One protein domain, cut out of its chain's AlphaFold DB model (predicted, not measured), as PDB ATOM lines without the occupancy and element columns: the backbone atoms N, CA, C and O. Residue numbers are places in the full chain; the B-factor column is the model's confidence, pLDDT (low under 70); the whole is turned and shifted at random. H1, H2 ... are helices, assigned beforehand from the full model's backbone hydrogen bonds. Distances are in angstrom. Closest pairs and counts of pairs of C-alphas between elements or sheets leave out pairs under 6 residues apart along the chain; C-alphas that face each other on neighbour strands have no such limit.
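Overview. This is residues 189 to 256 of the 256 residues of the protein "Fibronectin type III-like domain-contianing protein" of Acidimicrobiia bacterium (UniProt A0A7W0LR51). The longest helix, H5, makes one side of a small helical domain, and H2 and H4 pack on it at different places, both running opposite to it and not touching each other. H3 lies at the far end of the longest axis from the last turns of H5, reached from H2 by a long link with no named element, and the short H1 packs on H3 and makes a corner with the beginning of H2. The printed part has 68 residues with five named helices, H1 to H5 in chain order, and no named strand; the class is all helix. The whole is compact, with a radius of gyration of the C-alphas of 11.5 A, and spans 34 by 24 by 19 A.

Arrangement. H5, residues 240 to 254, touches H4, residues 231 to 238, with residues 241 to 243 alone. Their closest C-alphas, those of Ala 235 and Gly 243, are 4.9 A apart, and the two form a helical hairpin at a shallow tilt of 26 degrees, opposite ways. H5 also touches H2, residues 197 to 206, where the closest C-alphas, those of Val 200 and Ala 249, are 7.3 A apart. These two run opposite ways at a shallow tilt of 28 degrees. H2 and H4 are apart. H1, residues 189 to 193, and H2 touch only at the corner by their link, with the C-alphas of Leu 192 and His 198 closest at 4.4 A. H1 touches H3, residues 220 to 227, the closest C-alphas being those of Ala 189 and Gly 227, 4.3 A apart. H3 and H4 are close but not clearly touching, with the C-alphas of Leu 226 and Leu 234 closest at 7.8 A, at a steep tilt of 63 degrees, opposite ways. H3 is apart from H2 and H5. In H1, H2, H3 and H4 every O i to N i+4 pair is within hydrogen-bond range; in H5, 10 of 11 are.

Along the chain. H5 is 21.9 A from first to last C-alpha, beginning at C-alpha 240 (-30.496, -59.452, 16.710) and ending at C-alpha 254 (-50.902, -51.746, 18.759). H2 measures 14.3 A, H4 10.2 A, H3 10.1 A and H1 6.1 A. H1 begins at C-alpha 189 (-36.313, -40.479, 18.337).

Size, cuts and confidence. The two C-alphas farthest apart, those of Gly 221 and Asp 255, are 34.3 A apart. The printed part has no cut and ends at residue 256, the chain's last residue. The link from H2 to H3, residues 207 to 219, is long; the other links are tight. The mean pLDDT of the printed part is 77.5, and 17 residues are under 70, residues 239 to 244 and 246 to 256; the mean of H5 is 65.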
ATOM      1  N   ALA A 189     -35.752 -41.738  17.854       86.38
ATOM      2  CA  ALA A 189     -36.313 -40.479  18.337       86.38
ATOM      3  C   ALA A 189     -37.834 -40.582  18.521       86.38
ATOM      4  O   ALA A 189     -38.342 -40.231  19.579       86.38
ATOM      5  N   GLU A 190     -38.539 -41.163  17.549       85.81
ATOM      6  CA  GLU A 190     -39.994 -41.341  17.615       85.81
ATOM      7  C   GLU A 190     -40.413 -42.231  18.785       85.81
ATOM      8  O   GLU A 190     -41.377 -41.923  19.478       85.81
ATOM      9  N   TRP A 191     -39.660 -43.297  19.057       85.50
ATOM     10  CA  TRP A 191     -39.894 -44.138  20.230       85.50
ATOM     11  C   TRP A 191     -39.654 -43.401  21.546       85.50
ATOM     12  O   TRP A 191     -40.439 -43.556  22.475       85.50
ATOM     13  N   LEU A 192     -38.585 -42.605  21.633       85.12
ATOM     14  CA  LEU A 192     -38.262 -41.829  22.831       85.12
ATOM     15  C   LEU A 192     -39.267 -40.705  23.101       85.12
ATOM     16  O   LEU A 192     -39.459 -40.363  24.266       85.12
ATOM     17  N   ASP A 193     -39.874 -40.142  22.057       81.50
ATOM     18  CA  ASP A 193     -40.855 -39.057  22.162       81.50
ATOM     19  C   ASP A 193     -42.293 -39.587  22.333       81.50
ATOM     20  O   ASP A 193     -43.195 -38.840  22.720       81.50
ATOM     21  N   HIS A 194     -42.530 -40.881  22.086       81.19
ATOM     22  CA  HIS A 194     -43.844 -41.499  22.239       81.19
ATOM     23  C   HIS A 194     -44.181 -41.758  23.724       81.19
ATOM     24  O   HIS A 194     -43.427 -42.473  24.391       81.19
ATOM     25  N   PRO A 195     -45.346 -41.308  24.240       74.31
ATOM     26  CA  PRO A 195     -45.700 -41.410  25.662       74.31
ATOM     27  C   PRO A 195     -45.646 -42.827  26.240       74.31
ATOM     28  O   PRO A 195     -45.252 -43.007  27.384       74.31
ATOM     29  N   LEU A 196     -46.031 -43.834  25.450       77.56
ATOM     30  CA  LEU A 196     -45.956 -45.247  25.847       77.56
ATOM     31  C   LEU A 196     -44.682 -45.934  25.335       77.56
ATOM     32  O   LEU A 196     -44.242 -46.932  25.895       77.56
ATOM     33  N   GLY A 197     -44.096 -45.416  24.252       80.75
ATOM     34  CA  GLY A 197     -42.957 -46.046  23.581       80.75
ATOM     35  C   GLY A 197     -41.661 -45.815  24.344       80.75
ATOM     36  O   GLY A 197     -40.812 -46.704  24.385       80.75
ATOM     37  N   HIS A 198     -41.552 -44.662  25.009       84.81
ATOM     38  CA  HIS A 198     -40.387 -44.280  25.790       84.81
ATOM     39  C   HIS A 198     -40.075 -45.312  26.873       84.81
ATOM     40  O   HIS A 198     -38.975 -45.862  26.912       84.81
ATOM     41  N   ASP A 199     -41.052 -45.608  27.732       84.44
ATOM     42  CA  ASP A 199     -40.857 -46.499  28.876       84.44
ATOM     43  C   ASP A 199     -40.544 -47.927  28.429       84.44
ATOM     44  O   ASP A 199     -39.624 -48.558  28.954       84.44
ATOM     45  N   VAL A 200     -41.256 -48.403  27.404       84.50
ATOM     46  CA  VAL A 200     -41.031 -49.715  26.787       84.50
ATOM     47  C   VAL A 200     -39.611 -49.816  26.231       84.50
ATOM     48  O   VAL A 200     -38.893 -50.770  26.531       84.50
ATOM     49  N   LEU A 201     -39.171 -48.820  25.461       85.50
ATOM     50  CA  LEU A 201     -37.827 -48.777  24.896       85.50
ATOM     51  C   LEU A 201     -36.757 -48.746  25.992       85.50
ATOM     52  O   LEU A 201     -35.791 -49.507  25.931       85.50
ATOM     53  N   MET A 202     -36.913 -47.886  26.998       87.06
ATOM     54  CA  MET A 202     -35.934 -47.756  28.077       87.06
ATOM     55  C   MET A 202     -35.820 -49.047  28.897       87.06
ATOM     56  O   MET A 202     -34.717 -49.428  29.286       87.06
ATOM     57  N   ASP A 203     -36.924 -49.755  29.128       86.00
ATOM     58  CA  ASP A 203     -36.924 -51.055  29.805       86.00
ATOM     59  C   ASP A 203     -36.265 -52.169  28.967       86.00
ATOM     60  O   ASP A 203     -35.547 -53.016  29.504       86.00
ATOM     61  N   LEU A 204     -36.438 -52.152  27.641       83.44
ATOM     62  CA  LEU A 204     -35.727 -53.059  26.730       83.44
ATOM     63  C   LEU A 204     -34.215 -52.796  26.723       83.44
ATOM     64  O   LEU A 204     -33.423 -53.729  26.839       83.44
ATOM     65  N   LEU A 205     -33.797 -51.529  26.649       84.44
ATOM     66  CA  LEU A 205     -32.377 -51.166  26.637       84.44
ATOM     67  C   LEU A 205     -31.659 -51.555  27.936       84.44
ATOM     68  O   LEU A 205     -30.521 -52.022  27.874       84.44
ATOM     69  N   ARG A 206     -32.320 -51.421  29.097       87.50
ATOM     70  CA  ARG A 206     -31.756 -51.831  30.398       87.50
ATOM     71  C   ARG A 206     -31.590 -53.343  30.531       87.50
ATOM     72  O   ARG A 206     -30.662 -53.799  31.191       87.50
ATOM     73  N   ARG A 207     -32.499 -54.120  29.934       83.50
ATOM     74  CA  ARG A 207     -32.536 -55.590  30.038       83.50
ATOM     75  C   ARG A 207     -31.845 -56.307  28.880       83.50
ATOM     76  O   ARG A 207     -31.937 -57.529  28.786       83.50
ATOM     77  N   SER A 208     -31.151 -55.568  28.016       79.88
ATOM     78  CA  SER A 208     -30.467 -56.141  26.862       79.88
ATOM     79  C   SER A 208     -29.482 -57.248  27.289       79.88
ATOM     80  O   SER A 208     -28.705 -57.048  28.229       79.88
ATOM     81  N   PRO A 209     -29.448 -58.406  26.595       71.88
ATOM     82  CA  PRO A 209     -28.557 -59.523  26.927       71.88
ATOM     83  C   PRO A 209     -27.061 -59.163  26.953       71.88
ATOM     84  O   PRO A 209     -26.273 -59.851  27.599       71.88
ATOM     85  N   GLY A 210     -26.670 -58.096  26.247       71.06
ATOM     86  CA  GLY A 210     -25.301 -57.570  26.200       71.06
ATOM     87  C   GLY A 210     -24.946 -56.576  27.314       71.06
ATOM     88  O   GLY A 210     -23.833 -56.052  27.303       71.06
ATOM     89  N   GLY A 211     -25.860 -56.313  28.255       79.19
ATOM     90  CA  GLY A 211     -25.727 -55.291  29.299       79.19
ATOM     91  C   GLY A 211     -26.544 -54.029  29.008       79.19
ATOM     92  O   GLY A 211     -27.070 -53.858  27.910       79.19
ATOM     93  N   ASP A 212     -26.656 -53.147  30.004       83.69
ATOM     94  CA  ASP A 212     -27.457 -51.922  29.919       83.69
ATOM     95  C   ASP A 212     -26.954 -50.990  28.804       83.69
ATOM     96  O   ASP A 212     -25.821 -50.501  28.833       83.69
ATOM     97  N   LEU A 213     -27.814 -50.747  27.812       82.44
ATOM     98  CA  LEU A 213     -27.531 -49.890  26.662       82.44
ATOM     99  C   LEU A 213     -28.010 -48.444  26.858       82.44
ATOM    100  O   LEU A 213     -27.736 -47.601  26.004       82.44
ATOM    101  N   THR A 214     -28.693 -48.113  27.958       84.81
ATOM    102  CA  THR A 214     -29.150 -46.738  28.227       84.81
ATOM    103  C   THR A 214     -28.025 -45.695  28.297       84.81
ATOM    104  O   THR A 214     -28.251 -44.589  27.789       84.81
ATOM    105  N   PRO A 215     -26.784 -46.015  28.740       87.25
ATOM    106  CA  PRO A 215     -25.668 -45.075  28.667       87.25
ATOM    107  C   PRO A 215     -25.329 -44.639  27.240       87.25
ATOM    108  O   PRO A 215     -24.653 -43.630  27.056       87.25
ATOM    109  N   LEU A 216     -25.792 -45.357  26.200       79.88
ATOM    110  CA  LEU A 216     -25.636 -44.939  24.804       79.88
ATOM    111  C   LEU A 216     -26.427 -43.661  24.464       79.88
ATOM    112  O   LEU A 216     -26.092 -42.966  23.504       79.88
ATOM    113  N   LEU A 217     -27.450 -43.329  25.249       83.88
ATOM    114  CA  LEU A 217     -28.370 -42.218  24.987       83.88
ATOM    115  C   LEU A 217     -28.121 -40.989  25.868       83.88
ATOM    116  O   LEU A 217     -28.732 -39.948  25.637       83.88
ATOM    117  N   GLU A 218     -27.222 -41.094  26.850       86.06
ATOM    118  CA  GLU A 218     -26.884 -40.001  27.772       86.06
ATOM    119  C   GLU A 218     -26.153 -38.850  27.073       86.06
ATOM    120  O   GLU A 218     -26.382 -37.684  27.387       86.06
ATOM    121  N   ASP A 219     -25.302 -39.174  26.095       88.38
ATOM    122  CA  ASP A 219     -24.601 -38.165  25.304       88.38
ATOM    123  C   ASP A 219     -25.558 -37.511  24.286       88.38
ATOM    124  O   ASP A 219     -26.071 -38.208  23.398       88.38
ATOM    125  N   PRO A 220     -25.779 -36.181  24.341       85.81
ATOM    126  CA  PRO A 220     -26.726 -35.504  23.456       85.81
ATOM    127  C   PRO A 220     -26.360 -35.597  21.969       85.81
ATOM    128  O   PRO A 220     -27.252 -35.654  21.119       85.81
ATOM    129  N   GLY A 221     -25.065 -35.606  21.635       85.44
ATOM    130  CA  GLY A 221     -24.590 -35.684  20.252       85.44
ATOM    131  C   GLY A 221     -24.889 -37.046  19.632       85.44
ATOM    132  O   GLY A 221     -25.485 -37.141  18.557       85.44
ATOM    133  N   ARG A 222     -24.557 -38.113  20.356       85.69
ATOM    134  CA  ARG A 222     -24.839 -39.492  19.965       85.69
ATOM    135  C   ARG A 222     -26.334 -39.791  19.969       85.69
ATOM    136  O   ARG A 222     -26.795 -40.455  19.044       85.69
ATOM    137  N   ARG A 223     -27.107 -39.260  20.923       85.62
ATOM    138  CA  ARG A 223     -28.573 -39.387  20.925       85.62
ATOM    139  C   ARG A 223     -29.192 -38.783  19.665       85.62
ATOM    140  O   ARG A 223     -30.044 -39.421  19.059       85.62
ATOM    141  N   ARG A 224     -28.740 -37.604  19.225       85.00
ATOM    142  CA  ARG A 224     -29.199 -37.004  17.957       85.00
ATOM    143  C   ARG A 224     -28.813 -37.849  16.747       85.00
ATOM    144  O   ARG A 224     -29.638 -38.055  15.865       85.00
ATOM    145  N   MET A 225     -27.582 -38.360  16.722       86.38
ATOM    146  CA  MET A 225     -27.106 -39.220  15.638       86.38
ATOM    147  C   MET A 225     -27.943 -40.503  15.531       86.38
ATOM    148  O   MET A 225     -28.515 -40.771  14.477       86.38
ATOM    149  N   LEU A 226     -28.062 -41.264  16.625       86.06
ATOM    150  CA  LEU A 226     -28.816 -42.521  16.677       86.06
ATOM    151  C   LEU A 226     -30.327 -42.305  16.539       86.06
ATOM    152  O   LEU A 226     -31.009 -43.161  15.988       86.06
ATOM    153  N   GLY A 227     -30.840 -41.154  16.981       85.75
ATOM    154  CA  GLY A 227     -32.254 -40.787  16.916       85.75
ATOM    155  C   GLY A 227     -32.846 -40.869  15.511       85.75
ATOM    156  O   GLY A 227     -34.010 -41.216  15.369       85.75
ATOM    157  N   SER A 228     -32.034 -40.617  14.480       87.00
ATOM    158  CA  SER A 228     -32.446 -40.687  13.071       87.00
ATOM    159  C   SER A 228     -32.510 -42.107  12.494       87.00
ATOM    160  O   SER A 228     -33.047 -42.303  11.403       87.00
ATOM    161  N   PHE A 229     -31.960 -43.109  13.189       86.44
ATOM    162  CA  PHE A 229     -31.925 -44.475  12.682       86.44
ATOM    163  C   PHE A 229     -33.266 -45.178  12.938       86.44
ATOM    164  O   PHE A 229     -33.757 -45.166  14.071       86.44
ATOM    165  N   PRO A 230     -33.830 -45.861  11.923       87.94
ATOM    166  CA  PRO A 230     -34.936 -46.788  12.122       87.94
ATOM    167  C   PRO A 230     -34.561 -47.873  13.133       87.94
ATOM    168  O   PRO A 230     -33.453 -48.425  13.073       87.94
ATOM    169  N   MET A 231     -35.493 -48.235  14.012       83.69
ATOM    170  CA  MET A 231     -35.261 -49.244  15.048       83.69
ATOM    171  C   MET A 231     -34.754 -50.597  14.511       83.69
ATOM    172  O   MET A 231     -33.833 -51.140  15.122       83.69
ATOM    173  N   PRO A 232     -35.198 -51.119  13.345       80.94
ATOM    174  CA  PRO A 232     -34.623 -52.344  12.780       80.94
ATOM    175  C   PRO A 232     -33.134 -52.227  12.452       80.94
ATOM    176  O   PRO A 232     -32.384 -53.191  12.601       80.94
ATOM    177  N   ARG A 233     -32.676 -51.042  12.020       83.25
ATOM    178  CA  ARG A 233     -31.253 -50.817  11.746       83.25
ATOM    179  C   ARG A 233     -30.443 -50.741  13.030       83.25
ATOM    180  O   ARG A 233     -29.354 -51.301  13.075       83.25
ATOM    181  N   LEU A 234     -30.976 -50.102  14.070       79.94
ATOM    182  CA  LEU A 234     -30.326 -50.082  15.381       79.94
ATOM    183  C   LEU A 234     -30.258 -51.476  15.998       79.94
ATOM    184  O   LEU A 234     -29.203 -51.857  16.491       79.94
ATOM    185  N   ALA A 235     -31.327 -52.265  15.896       77.94
ATOM    186  CA  ALA A 235     -31.325 -53.657  16.323       77.94
ATOM    187  C   ALA A 235     -30.256 -54.477  15.584       77.94
ATOM    188  O   ALA A 235     -29.484 -55.192  16.215       77.94
ATOM    189  N   ALA A 236     -30.116 -54.312  14.266       79.00
ATOM    190  CA  ALA A 236     -29.060 -54.984  13.508       79.00
ATOM    191  C   ALA A 236     -27.637 -54.584  13.954       79.00
ATOM    192  O   ALA A 236     -26.722 -55.403  13.881       79.00
ATOM    193  N   MET A 237     -27.440 -53.346  14.421       74.75
ATOM    194  CA  MET A 237     -26.146 -52.856  14.917       74.75
ATOM    195  C   MET A 237     -25.851 -53.270  16.366       74.75
ATOM    196  O   MET A 237     -24.691 -53.489  16.706       74.75
ATOM    197  N   LEU A 238     -26.878 -53.343  17.217       70.69
ATOM    198  CA  LEU A 238     -26.756 -53.560  18.665       70.69
ATOM    199  C   LEU A 238     -26.979 -55.024  19.085       70.69
ATOM    200  O   LEU A 238     -26.579 -55.403  20.183       70.69
ATOM    201  N   GLY A 239     -27.576 -55.850  18.219       69.62
ATOM    202  CA  GLY A 239     -27.756 -57.291  18.408       69.62
ATOM    203  C   GLY A 239     -29.149 -57.789  17.978       69.62
ATOM    204  O   GLY A 239     -30.152 -57.135  18.268       69.62
ATOM    205  N   PRO A 240     -29.254 -58.972  17.335       64.06
ATOM    206  CA  PRO A 240     -30.496 -59.452  16.710       64.06
ATOM    207  C   PRO A 240     -31.661 -59.652  17.694       64.06
ATOM    208  O   PRO A 240     -32.815 -59.482  17.315       64.06
ATOM    209  N   THR A 241     -31.374 -59.931  18.969       66.25
ATOM    210  CA  THR A 241     -32.384 -60.136  20.024       66.25
ATOM    211  C   THR A 241     -33.207 -58.884  20.331       66.25
ATOM    212  O   THR A 241     -34.381 -58.999  20.675       66.25
ATOM    213  N   LEU A 242     -32.624 -57.690  20.165       67.44
ATOM    214  CA  LEU A 242     -33.322 -56.422  20.394       67.44
ATOM    215  C   LEU A 242     -34.451 -56.224  19.368       67.44
ATOM    216  O   LEU A 242     -35.515 -55.717  19.705       67.44
ATOM    217  N   GLY A 243     -34.239 -56.658  18.120       64.44
ATOM    218  CA  GLY A 243     -35.220 -56.529  17.039       64.44
ATOM    219  C   GLY A 243     -36.482 -57.355  17.284       64.44
ATOM    220  O   GLY A 243     -37.591 -56.845  17.129       64.44
ATOM    221  N   ASP A 244     -36.317 -58.597  17.741       67.81
ATOM    222  CA  ASP A 244     -37.432 -59.504  18.043       67.81
ATOM    223  C   ASP A 244     -38.238 -59.052  19.272       67.81
ATOM    224  O   ASP A 244     -39.450 -59.264  19.359       67.81
ATOM    225  N   GLU A 245     -37.582 -58.427  20.252       70.31
ATOM    226  CA  GLU A 245     -38.245 -57.846  21.423       70.31
ATOM    227  C   GLU A 245     -39.017 -56.573  21.084       70.31
ATOM    228  O   GLU A 245     -40.156 -56.422  21.524       70.31
ATOM    229  N   LEU A 246     -38.455 -55.709  20.238       67.12
ATOM    230  CA  LEU A 246     -39.138 -54.516  19.734       67.12
ATOM    231  C   LEU A 246     -40.356 -54.872  18.879       67.12
ATOM    232  O   LEU A 246     -41.407 -54.262  19.041       67.12
ATOM    233  N   GLY A 247     -40.249 -55.884  18.011       65.62
ATOM    234  CA  GLY A 247     -41.380 -56.371  17.218       65.62
ATOM    235  C   GLY A 247     -42.527 -56.900  18.088       65.62
ATOM    236  O   GLY A 247     -43.690 -56.601  17.828       65.62
ATOM    237  N   ARG A 248     -42.205 -57.624  19.171       68.88
ATOM    238  CA  ARG A 248     -43.199 -58.077  20.161       68.88
ATOM    239  C   ARG A 248     -43.801 -56.918  20.953       68.88
ATOM    240  O   ARG A 248     -45.006 -56.908  21.185       68.88
ATOM    241  N   ALA A 249     -42.979 -55.950  21.346       68.62
ATOM    242  CA  ALA A 249     -43.429 -54.770  22.069       68.62
ATOM    243  C   ALA A 249     -44.361 -53.893  21.218       68.62
ATOM    244  O   ALA A 249     -45.387 -53.454  21.727       68.62
ATOM    245  N   LEU A 250     -44.055 -53.716  19.924       63.88
ATOM    246  CA  LEU A 250     -44.916 -53.042  18.944       63.88
ATOM    247  C   LEU A 250     -46.269 -53.733  18.803       63.88
ATOM    248  O   LEU A 250     -47.296 -53.072  18.884       63.88
ATOM    249  N   ALA A 251     -46.286 -55.059  18.639       60.81
ATOM    250  CA  ALA A 251     -47.539 -55.810  18.556       60.81
ATOM    251  C   ALA A 251     -48.398 -55.615  19.821       60.81
ATOM    252  O   ALA A 251     -49.589 -55.346  19.727       60.81
ATOM    253  N   ALA A 252     -47.775 -55.637  21.003       62.53
ATOM    254  CA  ALA A 252     -48.470 -55.422  22.271       62.53
ATOM    255  C   ALA A 252     -48.956 -53.974  22.493       62.53
ATOM    256  O   ALA A 252     -49.916 -53.776  23.231       62.53
ATOM    257  N   THR A 253     -48.306 -52.970  21.888       58.53
ATOM    258  CA  THR A 253     -48.743 -51.560  21.963       58.53
ATOM    259  C   THR A 253     -49.780 -51.187  20.904       58.53
ATOM    260  O   THR A 253     -50.469 -50.192  21.088       58.53
ATOM    261  N   LEU A 254     -49.900 -51.954  19.815       52.75
ATOM    262  CA  LEU A 254     -50.902 -51.746  18.759       52.75
ATOM    263  C   LEU A 254     -52.247 -52.441  19.050       52.75
ATOM    264  O   LEU A 254     -53.269 -52.006  18.524       52.75
ATOM    265  N   ASP A 255     -52.251 -53.492  19.877       44.44
ATOM    266  CA  ASP A 255     -53.446 -54.280  20.234       44.44
ATOM    267  C   ASP A 255     -54.200 -53.772  21.493       44.44
ATOM    268  O   ASP A 255     -55.182 -54.398  21.907       44.44
ATOM    269  N   GLY A 256     -53.759 -52.672  22.121       40.50
ATOM    270  CA  GLY A 256     -54.344 -52.093  23.347       40.50
ATOM    271  C   GLY A 256     -54.884 -50.683  23.158       40.50
ATOM    272  O   GLY A 256     -55.953 -50.394  23.743       40.50
TER     273      GLY A 256